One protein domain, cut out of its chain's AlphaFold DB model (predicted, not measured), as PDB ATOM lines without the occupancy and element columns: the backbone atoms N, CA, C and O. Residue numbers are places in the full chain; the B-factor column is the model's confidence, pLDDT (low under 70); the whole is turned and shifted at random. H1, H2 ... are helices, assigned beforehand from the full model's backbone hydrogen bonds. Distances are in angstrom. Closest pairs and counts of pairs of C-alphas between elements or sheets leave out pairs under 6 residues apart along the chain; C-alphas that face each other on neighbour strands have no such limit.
ATOM      1  N   GLN A  27      85.048  89.527  85.432       50.25
ATOM      2  CA  GLN A  27      85.290  90.898  85.009       50.25
ATOM      3  C   GLN A  27      85.725  90.911  83.546       50.25
ATOM      4  O   GLN A  27      86.892  90.736  83.241       50.25
ATOM      5  N   SER A  28      84.736  91.202  82.696       46.75
ATOM      6  CA  SER A  28      84.827  91.800  81.358       46.75
ATOM      7  C   SER A  28      85.669  91.078  80.285       46.75
ATOM      8  O   SER A  28      86.870  90.885  80.460       46.75
ATOM      9  N   PRO A  29      85.118  90.813  79.086       58.84
ATOM     10  CA  PRO A  29      83.734  91.009  78.649       58.84
ATOM     11  C   PRO A  29      82.810  89.943  79.237       58.84
ATOM     12  O   PRO A  29      83.261  89.015  79.901       58.84
ATOM     13  N   ALA A  30      81.511  90.069  78.981       69.56
ATOM     14  CA  ALA A  30      80.534  89.016  79.233       69.56
ATOM     15  C   ALA A  30      80.985  87.634  78.684       69.56
ATOM     16  O   ALA A  30      81.988  87.534  77.975       69.56
ATOM     17  N   ILE A  31      80.273  86.553  79.021       78.00
ATOM     18  CA  ILE A  31      80.625  85.164  78.649       78.00
ATOM     19  C   ILE A  31      80.967  84.991  77.151       78.00
ATOM     20  O   ILE A  31      81.742  84.121  76.768       78.00
ATOM     21  N   GLU A  32      80.466  85.877  76.299       85.56
ATOM     22  CA  GLU A  32      80.776  85.995  74.881       85.56
ATOM     23  C   GLU A  32      82.276  86.216  74.596       85.56
ATOM     24  O   GLU A  32      82.811  85.647  73.645       85.56
ATOM     25  N   GLY A  33      82.990  86.959  75.448       83.56
ATOM     26  CA  GLY A  33      84.448  87.118  75.384       83.56
ATOM     27  C   GLY A  33      85.200  85.800  75.589       83.56
ATOM     28  O   GLY A  33      86.219  85.549  74.943       83.56
ATOM     29  N   TRP A  34      84.656  84.927  76.438       85.00
ATOM     30  CA  TRP A  34      85.161  83.570  76.627       85.00
ATOM     31  C   TRP A  34      84.823  82.671  75.433       85.00
ATOM     32  O   TRP A  34      85.684  81.945  74.937       85.00
ATOM     33  N   PHE A  35      83.603  82.759  74.897       87.50
ATOM     34  CA  PHE A  35      83.202  81.988  73.716       87.50
ATOM     35  C   PHE A  35      84.056  82.309  72.488       87.50
ATOM     36  O   PHE A  35      84.438  81.393  71.763       87.50
ATOM     37  N   LEU A  36      84.481  83.563  72.324       87.62
ATOM     38  CA  LEU A  36      85.433  83.952  71.283       87.62
ATOM     39  C   LEU A  36      86.757  83.175  71.355       87.62
ATOM     40  O   LEU A  36      87.333  82.878  70.312       87.62
ATOM     41  N   GLN A  37      87.221  82.766  72.543       86.81
ATOM     42  CA  GLN A  37      88.434  81.941  72.662       86.81
ATOM     43  C   GLN A  37      88.270  80.526  72.082       86.81
ATOM     44  O   GLN A  37      89.280  79.876  71.809       86.81
ATOM     45  N   HIS A  38      87.038  80.066  71.849       86.81
ATOM     46  CA  HIS A  38      86.724  78.752  71.274       86.81
ATOM     47  C   HIS A  38      86.560  78.796  69.754       86.81
ATOM     48  O   HIS A  38      86.581  77.748  69.111       86.81
ATOM     49  N   CYS A  39      86.385  79.988  69.180       85.56
ATOM     50  CA  CYS A  39      86.251  80.178  67.743       85.56
ATOM     51  C   CYS A  39      87.609  80.068  67.028       85.56
ATOM     52  O   CYS A  39      88.684  80.145  67.639       85.56
ATOM     53  N   ASP A  40      87.562  79.930  65.702       83.62
ATOM     54  CA  ASP A  40      88.762  79.846  64.860       83.62
ATOM     55  C   ASP A  40      89.606  81.125  64.910       83.62
ATOM     56  O   ASP A  40      90.836  81.058  64.851       83.62
ATOM     57  N   LYS A  41      88.961  82.292  65.046       85.50
ATOM     58  CA  LYS A  41      89.619  83.603  65.142       85.50
ATOM     59  C   LYS A  41      89.410  84.192  66.542       85.50
ATOM     60  O   LYS A  41      88.536  85.041  66.725       85.50
ATOM     61  N   PRO A  42      90.198  83.769  67.547       83.81
ATOM     62  CA  PRO A  42      90.037  84.275  68.900       83.81
ATOM     63  C   PRO A  42      90.285  85.783  68.959       83.81
ATOM     64  O   PRO A  42      91.197  86.308  68.317       83.81
ATOM     65  N   SER A  43      89.482  86.483  69.754       84.38
ATOM     66  CA  SER A  43      89.613  87.921  69.975       84.38
ATOM     67  C   SER A  43      89.329  88.278  71.432       84.38
ATOM     68  O   SER A  43      88.653  87.547  72.150       84.38
ATOM     69  N   ARG A  44      89.904  89.395  71.888       80.81
ATOM     70  CA  ARG A  44      89.835  89.860  73.284       80.81
ATOM     71  C   ARG A  44      89.279  91.283  73.343       80.81
ATOM     72  O   ARG A  44      90.039  92.229  73.551       80.81
ATOM     73  N   PRO A  45      87.980  91.468  73.057       80.50
ATOM     74  CA  PRO A  45      87.350  92.775  73.169       80.50
ATOM     75  C   PRO A  45      87.427  93.283  74.613       80.50
ATOM     76  O   PRO A  45      87.496  92.502  75.555       80.50
ATOM     77  N   SER A  46      87.429  94.602  74.792       74.75
ATOM     78  CA  SER A  46      87.469  95.247  76.112       74.75
ATOM     79  C   SER A  46      86.080  95.604  76.650       74.75
ATOM     80  O   SER A  46      85.959  96.043  77.793       74.75
ATOM     81  N   THR A  47      85.031  95.427  75.839       78.56
ATOM     82  CA  THR A  47      83.642  95.740  76.190       78.56
ATOM     83  C   THR A  47      82.713  94.575  75.864       78.56
ATOM     84  O   THR A  47      82.927  93.840  74.898       78.56
ATOM     85  N   SER A  48      81.644  94.428  76.651       78.50
ATOM     86  CA  SER A  48      80.631  93.384  76.445       78.50
ATOM     87  C   SER A  48      79.923  93.504  75.095       78.50
ATOM     88  O   SER A  48      79.682  92.490  74.451       78.50
ATOM     89  N   GLN A  49      79.649  94.729  74.627       82.62
ATOM     90  CA  GLN A  49      79.030  94.937  73.315       82.62
ATOM     91  C   GLN A  49      79.958  94.485  72.181       82.62
ATOM     92  O   GLN A  49      79.533  93.737  71.309       82.62
ATOM     93  N   ALA A  50      81.244  94.848  72.235       84.50
ATOM     94  CA  ALA A  50      82.204  94.411  71.226       84.50
ATOM     95  C   ALA A  50      82.414  92.887  71.245       84.50
ATOM     96  O   ALA A  50      82.655  92.293  70.197       84.50
ATOM     97  N   ALA A  51      82.304  92.248  72.416       86.06
ATOM     98  CA  ALA A  51      82.327  90.791  72.535       86.06
ATOM     99  C   ALA A  51      81.136  90.134  71.850       86.06
ATOM    100  O   ALA A  51      81.322  89.205  71.070       86.06
ATOM    101  N   LEU A  52      79.935  90.652  72.098       86.12
ATOM    102  CA  LEU A  52      78.718  90.155  71.477       86.12
ATOM    103  C   LEU A  52      78.749  90.334  69.954       86.12
ATOM    104  O   LEU A  52      78.500  89.376  69.229       86.12
ATOM    105  N   ASP A  53      79.119  91.519  69.465       89.06
ATOM    106  CA  ASP A  53      79.156  91.819  68.029       89.06
ATOM    107  C   ASP A  53      80.147  90.908  67.290       89.06
ATOM    108  O   ASP A  53      79.841  90.349  66.234       89.06
ATOM    109  N   GLN A  54      81.339  90.713  67.863       89.94
ATOM    110  CA  GLN A  54      82.353  89.831  67.285       89.94
ATOM    111  C   GLN A  54      81.957  88.360  67.373       89.94
ATOM    112  O   GLN A  54      82.257  87.599  66.452       89.94
ATOM    113  N   LEU A  55      81.287  87.951  68.455       89.06
ATOM    114  CA  LEU A  55      80.811  86.583  68.596       89.06
ATOM    115  C   LEU A  55      79.728  86.287  67.565       89.06
ATOM    116  O   LEU A  55      79.833  85.279  66.885       89.06
ATOM    117  N   ILE A  56      78.747  87.176  67.380       90.25
ATOM    118  CA  ILE A  56      77.702  87.019  66.358       90.25
ATOM    119  C   ILE A  56      78.321  86.975  64.954       90.25
ATOM    120  O   ILE A  56      77.888  86.188  64.115       90.25
ATOM    121  N   ALA A  57      79.369  87.760  64.692       90.38
ATOM    122  CA  ALA A  57      80.062  87.724  63.405       90.38
ATOM    123  C   ALA A  57      80.753  86.373  63.122       90.38
ATOM    124  O   ALA A  57      80.831  85.960  61.965       90.38
ATOM    125  N   GLN A  58      81.263  85.689  64.152       90.12
ATOM    126  CA  GLN A  58      81.932  84.385  64.017       90.12
ATOM    127  C   GLN A  58      80.990  83.193  64.198       90.12
ATOM    128  O   GLN A  58      81.230  82.120  63.649       90.12
ATOM    129  N   TRP A  59      79.915  83.384  64.952       90.00
ATOM    130  CA  TRP A  59      78.906  82.393  65.275       90.00
ATOM    131  C   TRP A  59      77.506  83.030  65.168       90.00
ATOM    132  O   TRP A  59      76.891  83.367  66.181       90.00
ATOM    133  N   PRO A  60      76.967  83.179  63.941       88.12
ATOM    134  CA  PRO A  60      75.692  83.871  63.702       88.12
ATOM    135  C   PRO A  60      74.474  83.218  64.364       88.12
ATOM    136  O   PRO A  60      73.465  83.874  64.598       88.12
ATOM    137  N   GLU A  61      74.561  81.922  64.666       87.94
ATOM    138  CA  GLU A  61      73.507  81.168  65.353       87.94
ATOM    139  C   GLU A  61      73.507  81.370  66.876       87.94
ATOM    140  O   GLU A  61      72.639  80.829  67.569       87.94
ATOM    141  N   TYR A  62      74.474  82.122  67.412       86.50
ATOM    142  CA  TYR A  62      74.550  82.410  68.833       86.50
ATOM    143  C   TYR A  62      73.288  83.138  69.307       86.50
ATOM    144  O   TYR A  62      72.935  84.215  68.828       86.50
ATOM    145  N   VAL A  63      72.618  82.553  70.300       84.06
ATOM    146  CA  VAL A  63      71.496  83.179  70.998       84.06
ATOM    147  C   VAL A  63      71.735  83.028  72.489       84.06
ATOM    148  O   VAL A  63      71.915  81.918  72.996       84.06
ATOM    149  N   LYS A  64      71.721  84.155  73.197       79.50
ATOM    150  CA  LYS A  64      71.907  84.188  74.645       79.50
ATOM    151  C   LYS A  64      70.838  83.343  75.347       79.50
ATOM    152  O   LYS A  64      69.666  83.388  74.984       79.50
ATOM    153  N   GLY A  65      71.253  82.562  76.344       77.12
ATOM    154  CA  GLY A  65      70.358  81.689  77.113       77.12
ATOM    155  C   GLY A  65      69.983  80.370  76.428       77.12
ATOM    156  O   GLY A  65      69.242  79.585  77.016       77.12
ATOM    157  N   LYS A  66      70.490  80.088  75.218       81.69
ATOM    158  CA  LYS A  66      70.381  78.750  74.623       81.69
ATOM    159  C   LYS A  66      71.395  77.779  75.218       81.69
ATOM    160  O   LYS A  66      72.397  78.173  75.815       81.69
ATOM    161  N   GLU A  67      71.114  76.494  75.019       80.25
ATOM    162  CA  GLU A  67      72.023  75.410  75.371       80.25
ATOM    163  C   GLU A  67      73.392  75.600  74.703       80.25
ATOM    164  O   GLU A  67      73.493  75.963  73.528       80.25
ATOM    165  N   ILE A  68      74.450  75.348  75.474       80.50
ATOM    166  CA  ILE A  68      75.822  75.419  74.984       80.50
ATOM    167  C   ILE A  68      76.077  74.212  74.069       80.50
ATOM    168  O   ILE A  68      75.926  73.069  74.505       80.50
ATOM    169  N   PRO A  69      76.490  74.423  72.809       84.69
ATOM    170  CA  PRO A  69      76.689  73.327  71.877       84.69
ATOM    171  C   PRO A  69      77.921  72.493  72.244       84.69
ATOM    172  O   PRO A  69      78.930  73.000  72.738       84.69
ATOM    173  N   LYS A  70      77.874  71.197  71.914       85.50
ATOM    174  CA  LYS A  70      78.941  70.233  72.239       85.50
ATOM    175  C   LYS A  70      80.316  70.623  71.696       85.50
ATOM    176  O   LYS A  70      81.310  70.354  72.361       85.50
ATOM    177  N   TRP A  71      80.378  71.255  70.523       85.19
ATOM    178  CA  TRP A  71      81.650  71.680  69.927       85.19
ATOM    179  C   TRP A  71      82.378  72.699  70.813       85.19
ATOM    180  O   TRP A  71      83.601  72.666  70.910       85.19
ATOM    181  N   LEU A  72      81.630  73.563  71.509       85.06
ATOM    182  CA  LEU A  72      82.200  74.551  72.416       85.06
ATOM    183  C   LEU A  72      82.824  73.845  73.621       85.06
ATOM    184  O   LEU A  72      83.970  74.107  73.963       85.06
ATOM    185  N   ILE A  73      82.106  72.871  74.188       81.75
ATOM    186  CA  ILE A  73      82.583  72.057  75.312       81.75
ATOM    187  C   ILE A  73      83.867  71.310  74.928       81.75
ATOM    188  O   ILE A  73      84.842  71.340  75.673       81.75
ATOM    189  N   GLN A  74      83.902  70.696  73.744       84.38
ATOM    190  CA  GLN A  74      85.066  69.953  73.246       84.38
ATOM    191  C   GLN A  74      86.303  70.836  73.026       84.38
ATOM    192  O   GLN A  74      87.425  70.349  73.126       84.38
ATOM    193  N   ASN A  75      86.109  72.130  72.767       84.81
ATOM    194  CA  ASN A  75      87.191  73.088  72.544       84.81
ATOM    195  C   ASN A  75      87.606  73.851  73.814       84.81
ATOM    196  O   ASN A  75      88.479  74.720  73.738       84.81
ATOM    197  N   THR A  76      87.024  73.527  74.973       82.62
ATOM    198  CA  THR A  76      87.293  74.218  76.247       82.62
ATOM    199  C   THR A  76      88.775  74.178  76.619       82.62
ATOM    200  O   THR A  76      89.334  75.202  77.001       82.62
ATOM    201  N   ASP A  77      89.455  73.044  76.423       83.44
ATOM    202  CA  ASP A  77      90.890  72.916  76.719       83.44
ATOM    203  C   ASP A  77      91.757  73.821  75.834       83.44
ATOM    204  O   ASP A  77      92.755  74.392  76.283       83.44
ATOM    205  N   ILE A  78      91.361  74.000  74.570       85.94
ATOM    206  CA  ILE A  78      92.048  74.894  73.630       85.94
ATOM    207  C   ILE A  78      91.852  76.348  74.066       85.94
ATOM    208  O   ILE A  78      92.819  77.111  74.102       85.94
ATOM    209  N   ALA A  79      90.623  76.726  74.422       85.44
ATOM    210  CA  ALA A  79      90.313  78.062  74.921       85.44
ATOM    211  C   ALA A  79      91.065  78.367  76.226       85.44
ATOM    212  O   ALA A  79      91.680  79.426  76.351       85.44
ATOM    213  N   LYS A  80      91.109  77.398  77.148       83.88
ATOM    214  CA  LYS A  80      91.872  77.475  78.397       83.88
ATOM    215  C   LYS A  80      93.354  77.687  78.123       83.88
ATOM    216  O   LYS A  80      93.934  78.632  78.645       83.88
ATOM    217  N   LYS A  81      93.953  76.894  77.229       84.56
ATOM    218  CA  LYS A  81      95.361  77.055  76.840       84.56
ATOM    219  C   LYS A  81      95.651  78.448  76.271       84.56
ATOM    220  O   LYS A  81      96.624  79.071  76.678       84.56
ATOM    221  N   ARG A  82      94.801  78.955  75.370       84.00
ATOM    222  CA  ARG A  82      94.940  80.304  74.783       84.00
ATOM    223  C   ARG A  82      94.896  81.401  75.847       84.00
ATOM    224  O   ARG A  82      95.635  82.380  75.750       84.00
ATOM    225  N   GLU A  83      94.040  81.240  76.849       79.88
ATOM    226  CA  GLU A  83      93.921  82.160  77.978       79.88
ATOM    227  C   GLU A  83      95.132  82.094  78.912       79.88
ATOM    228  O   GLU A  83      95.702  83.126  79.261       79.88
ATOM    229  N   THR A  84      95.593  80.890  79.250       78.94
ATOM    230  CA  THR A  84      96.795  80.688  80.062       78.94
ATOM    231  C   THR A  84      98.049  81.224  79.369       78.94
ATOM    232  O   THR A  84      98.876  81.860  80.020       78.94
ATOM    233  N   ASP A  85      98.197  81.014  78.057       82.31
ATOM    234  CA  ASP A  85      99.323  81.541  77.278       82.31
ATOM    235  C   ASP A  85      99.302  83.080  77.241       82.31
ATOM    236  O   ASP A  85     100.346  83.719  77.390       82.31
ATOM    237  N   TYR A  86      98.115  83.686  77.123       78.06
ATOM    238  CA  TYR A  86      97.941  85.139  77.207       78.06
ATOM    239  C   TYR A  86      98.336  85.697  78.581       78.06
ATOM    240  O   TYR A  86      99.052  86.697  78.655       78.06
ATOM    241  N   LEU A  87      97.914  85.037  79.662       73.56
ATOM    242  CA  LEU A  87      98.248  85.429  81.032       73.56
ATOM    243  C   LEU A  87      99.738  85.248  81.344       73.56
ATOM    244  O   LEU A  87     100.343  86.117  81.965       73.56
ATOM    245  N   ARG A  88     100.361  84.163  80.862       72.75
ATOM    246  CA  ARG A  88     101.797  83.889  81.056       72.75
ATOM    247  C   ARG A  88     102.692  84.947  80.403       72.75
ATOM    248  O   ARG A  88     103.801  85.181  80.875       72.75
ATOM    249  N   GLY A  89     102.227  85.576  79.323       66.19
ATOM    250  CA  GLY A  89     102.941  86.648  78.626       66.19
ATOM    251  C   GLY A  89     102.886  88.016  79.317       66.19
ATOM    252  O   GLY A  89     103.571  88.934  78.865       66.19
ATOM    253  N   ARG A  90     102.088  88.179  80.383       64.38
ATOM    254  CA  ARG A  90     101.909  89.454  81.091       64.38
ATOM    255  C   ARG A  90     102.688  89.476  82.409       64.38
ATOM    256  O   ARG A  90     102.773  88.491  83.135       64.38
ATOM    257  N   VAL A  91     103.313  90.618  82.687       55.22
ATOM    258  CA  VAL A  91     104.191  90.836  83.846       55.22
ATOM    259  C   VAL A  91     103.341  91.015  85.112       55.22
ATOM    260  O   VAL A  91     102.313  91.683  85.057       55.22
ATOM    261  N   SER A  92     103.800  90.513  86.268       56.00
ATOM    262  CA  SER A  92     103.139  90.624  87.592       56.00
ATOM    263  C   SER A  92     102.772  92.042  88.074       56.00
ATOM    264  O   SER A  92     102.201  92.169  89.151       56.00
ATOM    265  N   ASN A  93     103.091  93.097  87.318       57.22
ATOM    266  CA  ASN A  93     102.785  94.491  87.649       57.22
ATOM    267  C   ASN A  93     101.523  95.036  86.957       57.22
ATOM    268  O   ASN A  93     101.226  96.223  87.093       57.22
ATOM    269  N   GLU A  94     100.792  94.221  86.195       60.31
ATOM    270  CA  GLU A  94      99.515  94.653  85.629       60.31
ATOM    271  C   GLU A  94      98.366  94.589  86.649       60.31
ATOM    272  O   GLU A  94      98.387  93.740  87.546       60.31
ATOM    273  N   PRO A  95      97.347  95.467  86.523       61.00
ATOM    274  CA  PRO A  95      96.142  95.389  87.339       61.00
ATOM    275  C   PRO A  95      95.529  93.992  87.241       61.00
ATOM    276  O   PRO A  95      95.351  93.470  86.142       61.00
ATOM    277  N   PHE A  96      95.223  93.389  88.388       54.81
ATOM    278  CA  PHE A  96      94.519  92.114  88.447       54.81
ATOM    279  C   PHE A  96      92.995  92.350  88.442       54.81
ATOM    280  O   PHE A  96      92.528  93.134  89.275       54.81
ATOM    281  N   PRO A  97      92.212  91.656  87.588       60.75
ATOM    282  CA  PRO A  97      92.651  90.793  86.485       60.75
ATOM    283  C   PRO A  97      93.121  91.600  85.261       60.75
ATOM    284  O   PRO A  97      92.711  92.744  85.053       60.75
ATOM    285  N   ALA A  98      93.966  90.985  84.425       65.62
ATOM    286  CA  ALA A  98      94.509  91.640  83.236       65.62
ATOM    287  C   ALA A  98      93.388  92.061  82.259       65.62
ATOM    288  O   ALA A  98      92.466  91.277  82.016       65.62
ATOM    289  N   PRO A  99      93.461  93.254  81.631       65.81
ATOM    290  CA  PRO A  99      92.447  93.710  80.683       65.81
ATOM    291  C   PRO A  99      92.173  92.701  79.558       65.81
ATOM    292  O   PRO A  99      93.097  92.242  78.876       65.81
ATOM    293  N   GLY A 100      90.894  92.375  79.351       64.50
ATOM    294  CA  GLY A 100      90.458  91.412  78.332       64.50
ATOM    295  C   GLY A 100      90.835  89.959  78.640       64.50
ATOM    296  O   GLY A 100      90.835  89.128  77.727       64.50
ATOM    297  N   SER A 101      91.205  89.658  79.891       67.56
ATOM    298  CA  SER A 101      91.301  88.290  80.385       67.56
ATOM    299  C   SER A 101      89.993  87.858  81.031       67.56
ATOM    300  O   SER A 101      89.383  88.592  81.801       67.56
ATOM    301  N   SER A 102      89.614  86.617  80.764       65.88
ATOM    302  CA  SER A 102      88.608  85.914  81.539       65.88
ATOM    303  C   SER A 102      89.303  85.081  82.619       65.88
ATOM    304  O   SER A 102      90.227  84.329  82.326       65.88
ATOM    305  N   GLN A 103      88.835  85.151  83.866       72.94
ATOM    306  CA  GLN A 103      89.273  84.249  84.948       72.94
ATOM    307  C   GLN A 103      88.663  82.832  84.801       72.94
ATOM    308  O   GLN A 103      88.557  82.071  85.758       72.94
ATOM    309  N   MET A 104      88.223  82.481  83.586       77.12
ATOM    310  CA  MET A 104      87.594  81.205  83.253       77.12
ATOM    311  C   MET A 104      88.532  79.999  83.391       77.12
ATOM    312  O   MET A 104      88.045  78.964  83.835       77.12
ATOM    313  N   PRO A 105      89.843  80.074  83.078       74.69
ATOM    314  CA  PRO A 105      90.761  78.965  83.334       74.69
ATOM    315  C   PRO A 105      90.776  78.544  84.801       74.69
ATOM    316  O   PRO A 105      90.581  77.367  85.084       74.69
ATOM    317  N   ASP A 106      90.903  79.513  85.711       71.94
ATOM    318  CA  ASP A 106      90.941  79.259  87.154       71.94
ATOM    319  C   ASP A 106      89.603  78.693  87.658       71.94
ATOM    320  O   ASP A 106      89.581  77.823  88.529       71.94
ATOM    321  N   LEU A 107      88.474  79.131  87.077       73.06
ATOM    322  CA  LEU A 107      87.164  78.527  87.337       73.06
ATOM    323  C   LEU A 107      87.098  77.072  86.895       73.06
ATOM    324  O   LEU A 107      86.585  76.238  87.636       73.06
ATOM    325  N   ILE A 108      87.576  76.775  85.690       75.19
ATOM    326  CA  ILE A 108      87.551  75.421  85.142       75.19
ATOM    327  C   ILE A 108      88.416  74.505  86.007       75.19
ATOM    328  O   ILE A 108      87.926  73.472  86.447       75.19
ATOM    329  N   ASP A 109      89.642  74.922  86.339       75.31
ATOM    330  CA  ASP A 109      90.530  74.180  87.242       75.31
ATOM    331  C   ASP A 109      89.864  73.898  88.596       75.31
ATOM    332  O   ASP A 109      89.859  72.764  89.079       75.31
ATOM    333  N   TYR A 110      89.221  74.907  89.187       74.88
ATOM    334  CA  TYR A 110      88.492  74.743  90.440       74.88
ATOM    335  C   TYR A 110      87.331  73.736  90.334       74.88
ATOM    336  O   TYR A 110      87.139  72.901  91.226       74.88
ATOM    337  N   LEU A 111      86.548  73.791  89.253       73.56
ATOM    338  CA  LEU A 111      85.443  72.858  89.020       73.56
ATOM    339  C   LEU A 111      85.942  71.425  88.775       73.56
ATOM    340  O   LEU A 111      85.341  70.479  89.292       73.56
ATOM    341  N   ASP A 112      87.050  71.263  88.053       75.25
ATOM    342  CA  ASP A 112      87.688  69.969  87.799       75.25
ATOM    343  C   ASP A 112      88.193  69.330  89.102       75.25
ATOM    344  O   ASP A 112      87.975  68.137  89.353       75.25
ATOM    345  N   GLU A 113      88.792  70.126  89.993       73.69
ATOM    346  CA  GLU A 113      89.177  69.674  91.330       73.69
ATOM    347  C   GLU A 113      87.970  69.227  92.164       73.69
ATOM    348  O   GLU A 113      88.021  68.192  92.836       73.69
ATOM    349  N   LEU A 114      86.877  69.997  92.148       70.69
ATOM    350  CA  LEU A 114      85.652  69.649  92.873       70.69
ATOM    351  C   LEU A 114      85.023  68.355  92.348       70.69
ATOM    352  O   LEU A 114      84.588  67.518  93.141       70.69
ATOM    353  N   SER A 115      84.987  68.181  91.026       70.62
ATOM    354  CA  SER A 115      84.513  66.955  90.379       70.62
ATOM    355  C   SER A 115      85.358  65.755  90.806       70.62
ATOM    356  O   SER A 115      84.828  64.740  91.261       70.62
ATOM    357  N   SER A 116      86.683  65.905  90.773       70.25
ATOM    358  CA  SER A 116      87.627  64.864  91.188       70.25
ATOM    359  C   SER A 116      87.425  64.453  92.651       70.25
ATOM    360  O   SER A 116      87.409  63.262  92.961       70.25
ATOM    361  N   LYS A 117      87.187  65.418  93.550       69.62
ATOM    362  CA  LYS A 117      86.895  65.158  94.973       69.62
ATOM    363  C   LYS A 117      85.572  64.412  95.177       69.62
ATOM    364  O   LYS A 117      85.517  63.514  96.012       69.62
ATOM    365  N   ARG A 118      84.526  64.737  94.406       66.12
ATOM    366  CA  ARG A 118      83.217  64.053  94.477       66.12
ATOM    367  C   ARG A 118      83.254  62.636  93.915       66.12
ATOM    368  O   ARG A 118      82.565  61.782  94.448       66.12
ATOM    369  N   ASN A 119      84.062  62.386  92.887       59.41
ATOM    370  CA  ASN A 119      84.220  61.054  92.290       59.41
ATOM    371  C   ASN A 119      85.195  60.148  93.066       59.41
ATOM    372  O   ASN A 119      85.349  58.980  92.719       59.41
ATOM    373  N   SER A 120      85.872  60.688  94.085       56.59
ATOM    374  CA  SER A 120      86.778  59.951  94.980       56.59
ATOM    375  C   SER A 120      86.134  59.588  96.332       56.59
ATOM    376  O   SER A 120      86.831  59.067  97.201       56.59
TER     377      SER A 120
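What this domain is: This is residues 27 to 120 of the 121 residues of an uncharacterized protein of Actinomyces sp. S4-C9 (UniProt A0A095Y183). A short helix, H1, lies in the middle of an open arc made by H2, the link of residues 59 to 69, H3 and H4, and a long helix, H5, starts beside H4 and sticks out as an arm with residues 110 to 120, of which 110 to 118 belong to H5. A loop of residues 89 to 103 folds back from the end of H4 to the start of this arm. The 94 printed residues hold five named helices, in the order H1, H2, H3, H4, H5, and no named strand; the class is all helix. The whole is compact, with a radius of gyration of the C-alphas of 14.1 A, and only just flat, spanning 41 by 37 by 20 A.

How they stand to each other: Look first at H1, residues 31 to 36, and H2, residues 48 to 58: they touch, and their closest C-alphas, those of Gly 33 and Ala 51, are 5.1 A apart. The two run the same way at a steep tilt of 38 degrees. H3, residues 70 to 74, is close to H1 but not clearly touching, with the closest C-alphas, those of Phe 35 and Leu 72, 7.6 A apart. H4, residues 76 to 88, is about perpendicular to H1 at 88 degrees and close but not clearly touching, with the closest C-alphas, those of Trp 34 and Ala 79, 7.7 A apart. H3 and H4 meet only through their link. Go on to H5, residues 104 to 118: its residues 104 to 105 alone touch residues 80 to 84 of H4, and the closest C-alphas, those of Lys 80 and Pro 105, are 5.3 A apart. H4 and H5 run opposite ways at a steep tilt of 55 degrees. H2 is apart from H3, H4 and H5. In the five helices every O i to N i+4 pair is within hydrogen-bond range.

Where its parts are: Find C-alpha 31 at (80.625, 85.164, 78.649); from there H1 runs 8.9 A to C-alpha 36. H2 covers 15.4 A from C-alpha 48 to C-alpha 58, and H3 covers 6.2 A from C-alpha 70 to C-alpha 74. Find C-alpha 76 at (87.293, 74.218, 76.247), where H4 begins its 18.1 A to C-alpha 88. H5 runs 21.0 A from C-alpha 104 to C-alpha 118 at (83.217, 64.053, 94.477).

The domain as a whole: The two C-alphas farthest apart, those of Ala 57 and Ser 120, are 42.6 A apart. The printed part has no cut. The links H1 to H2, H2 to H3 and H4 to H5 are long, and the link H3 to H4 is tight. In the B-factor column of this model the mean pLDDT of the printed part is 76.9; look for values under 70 at residues 27 to 30, 89 to 102 and 117 to 120.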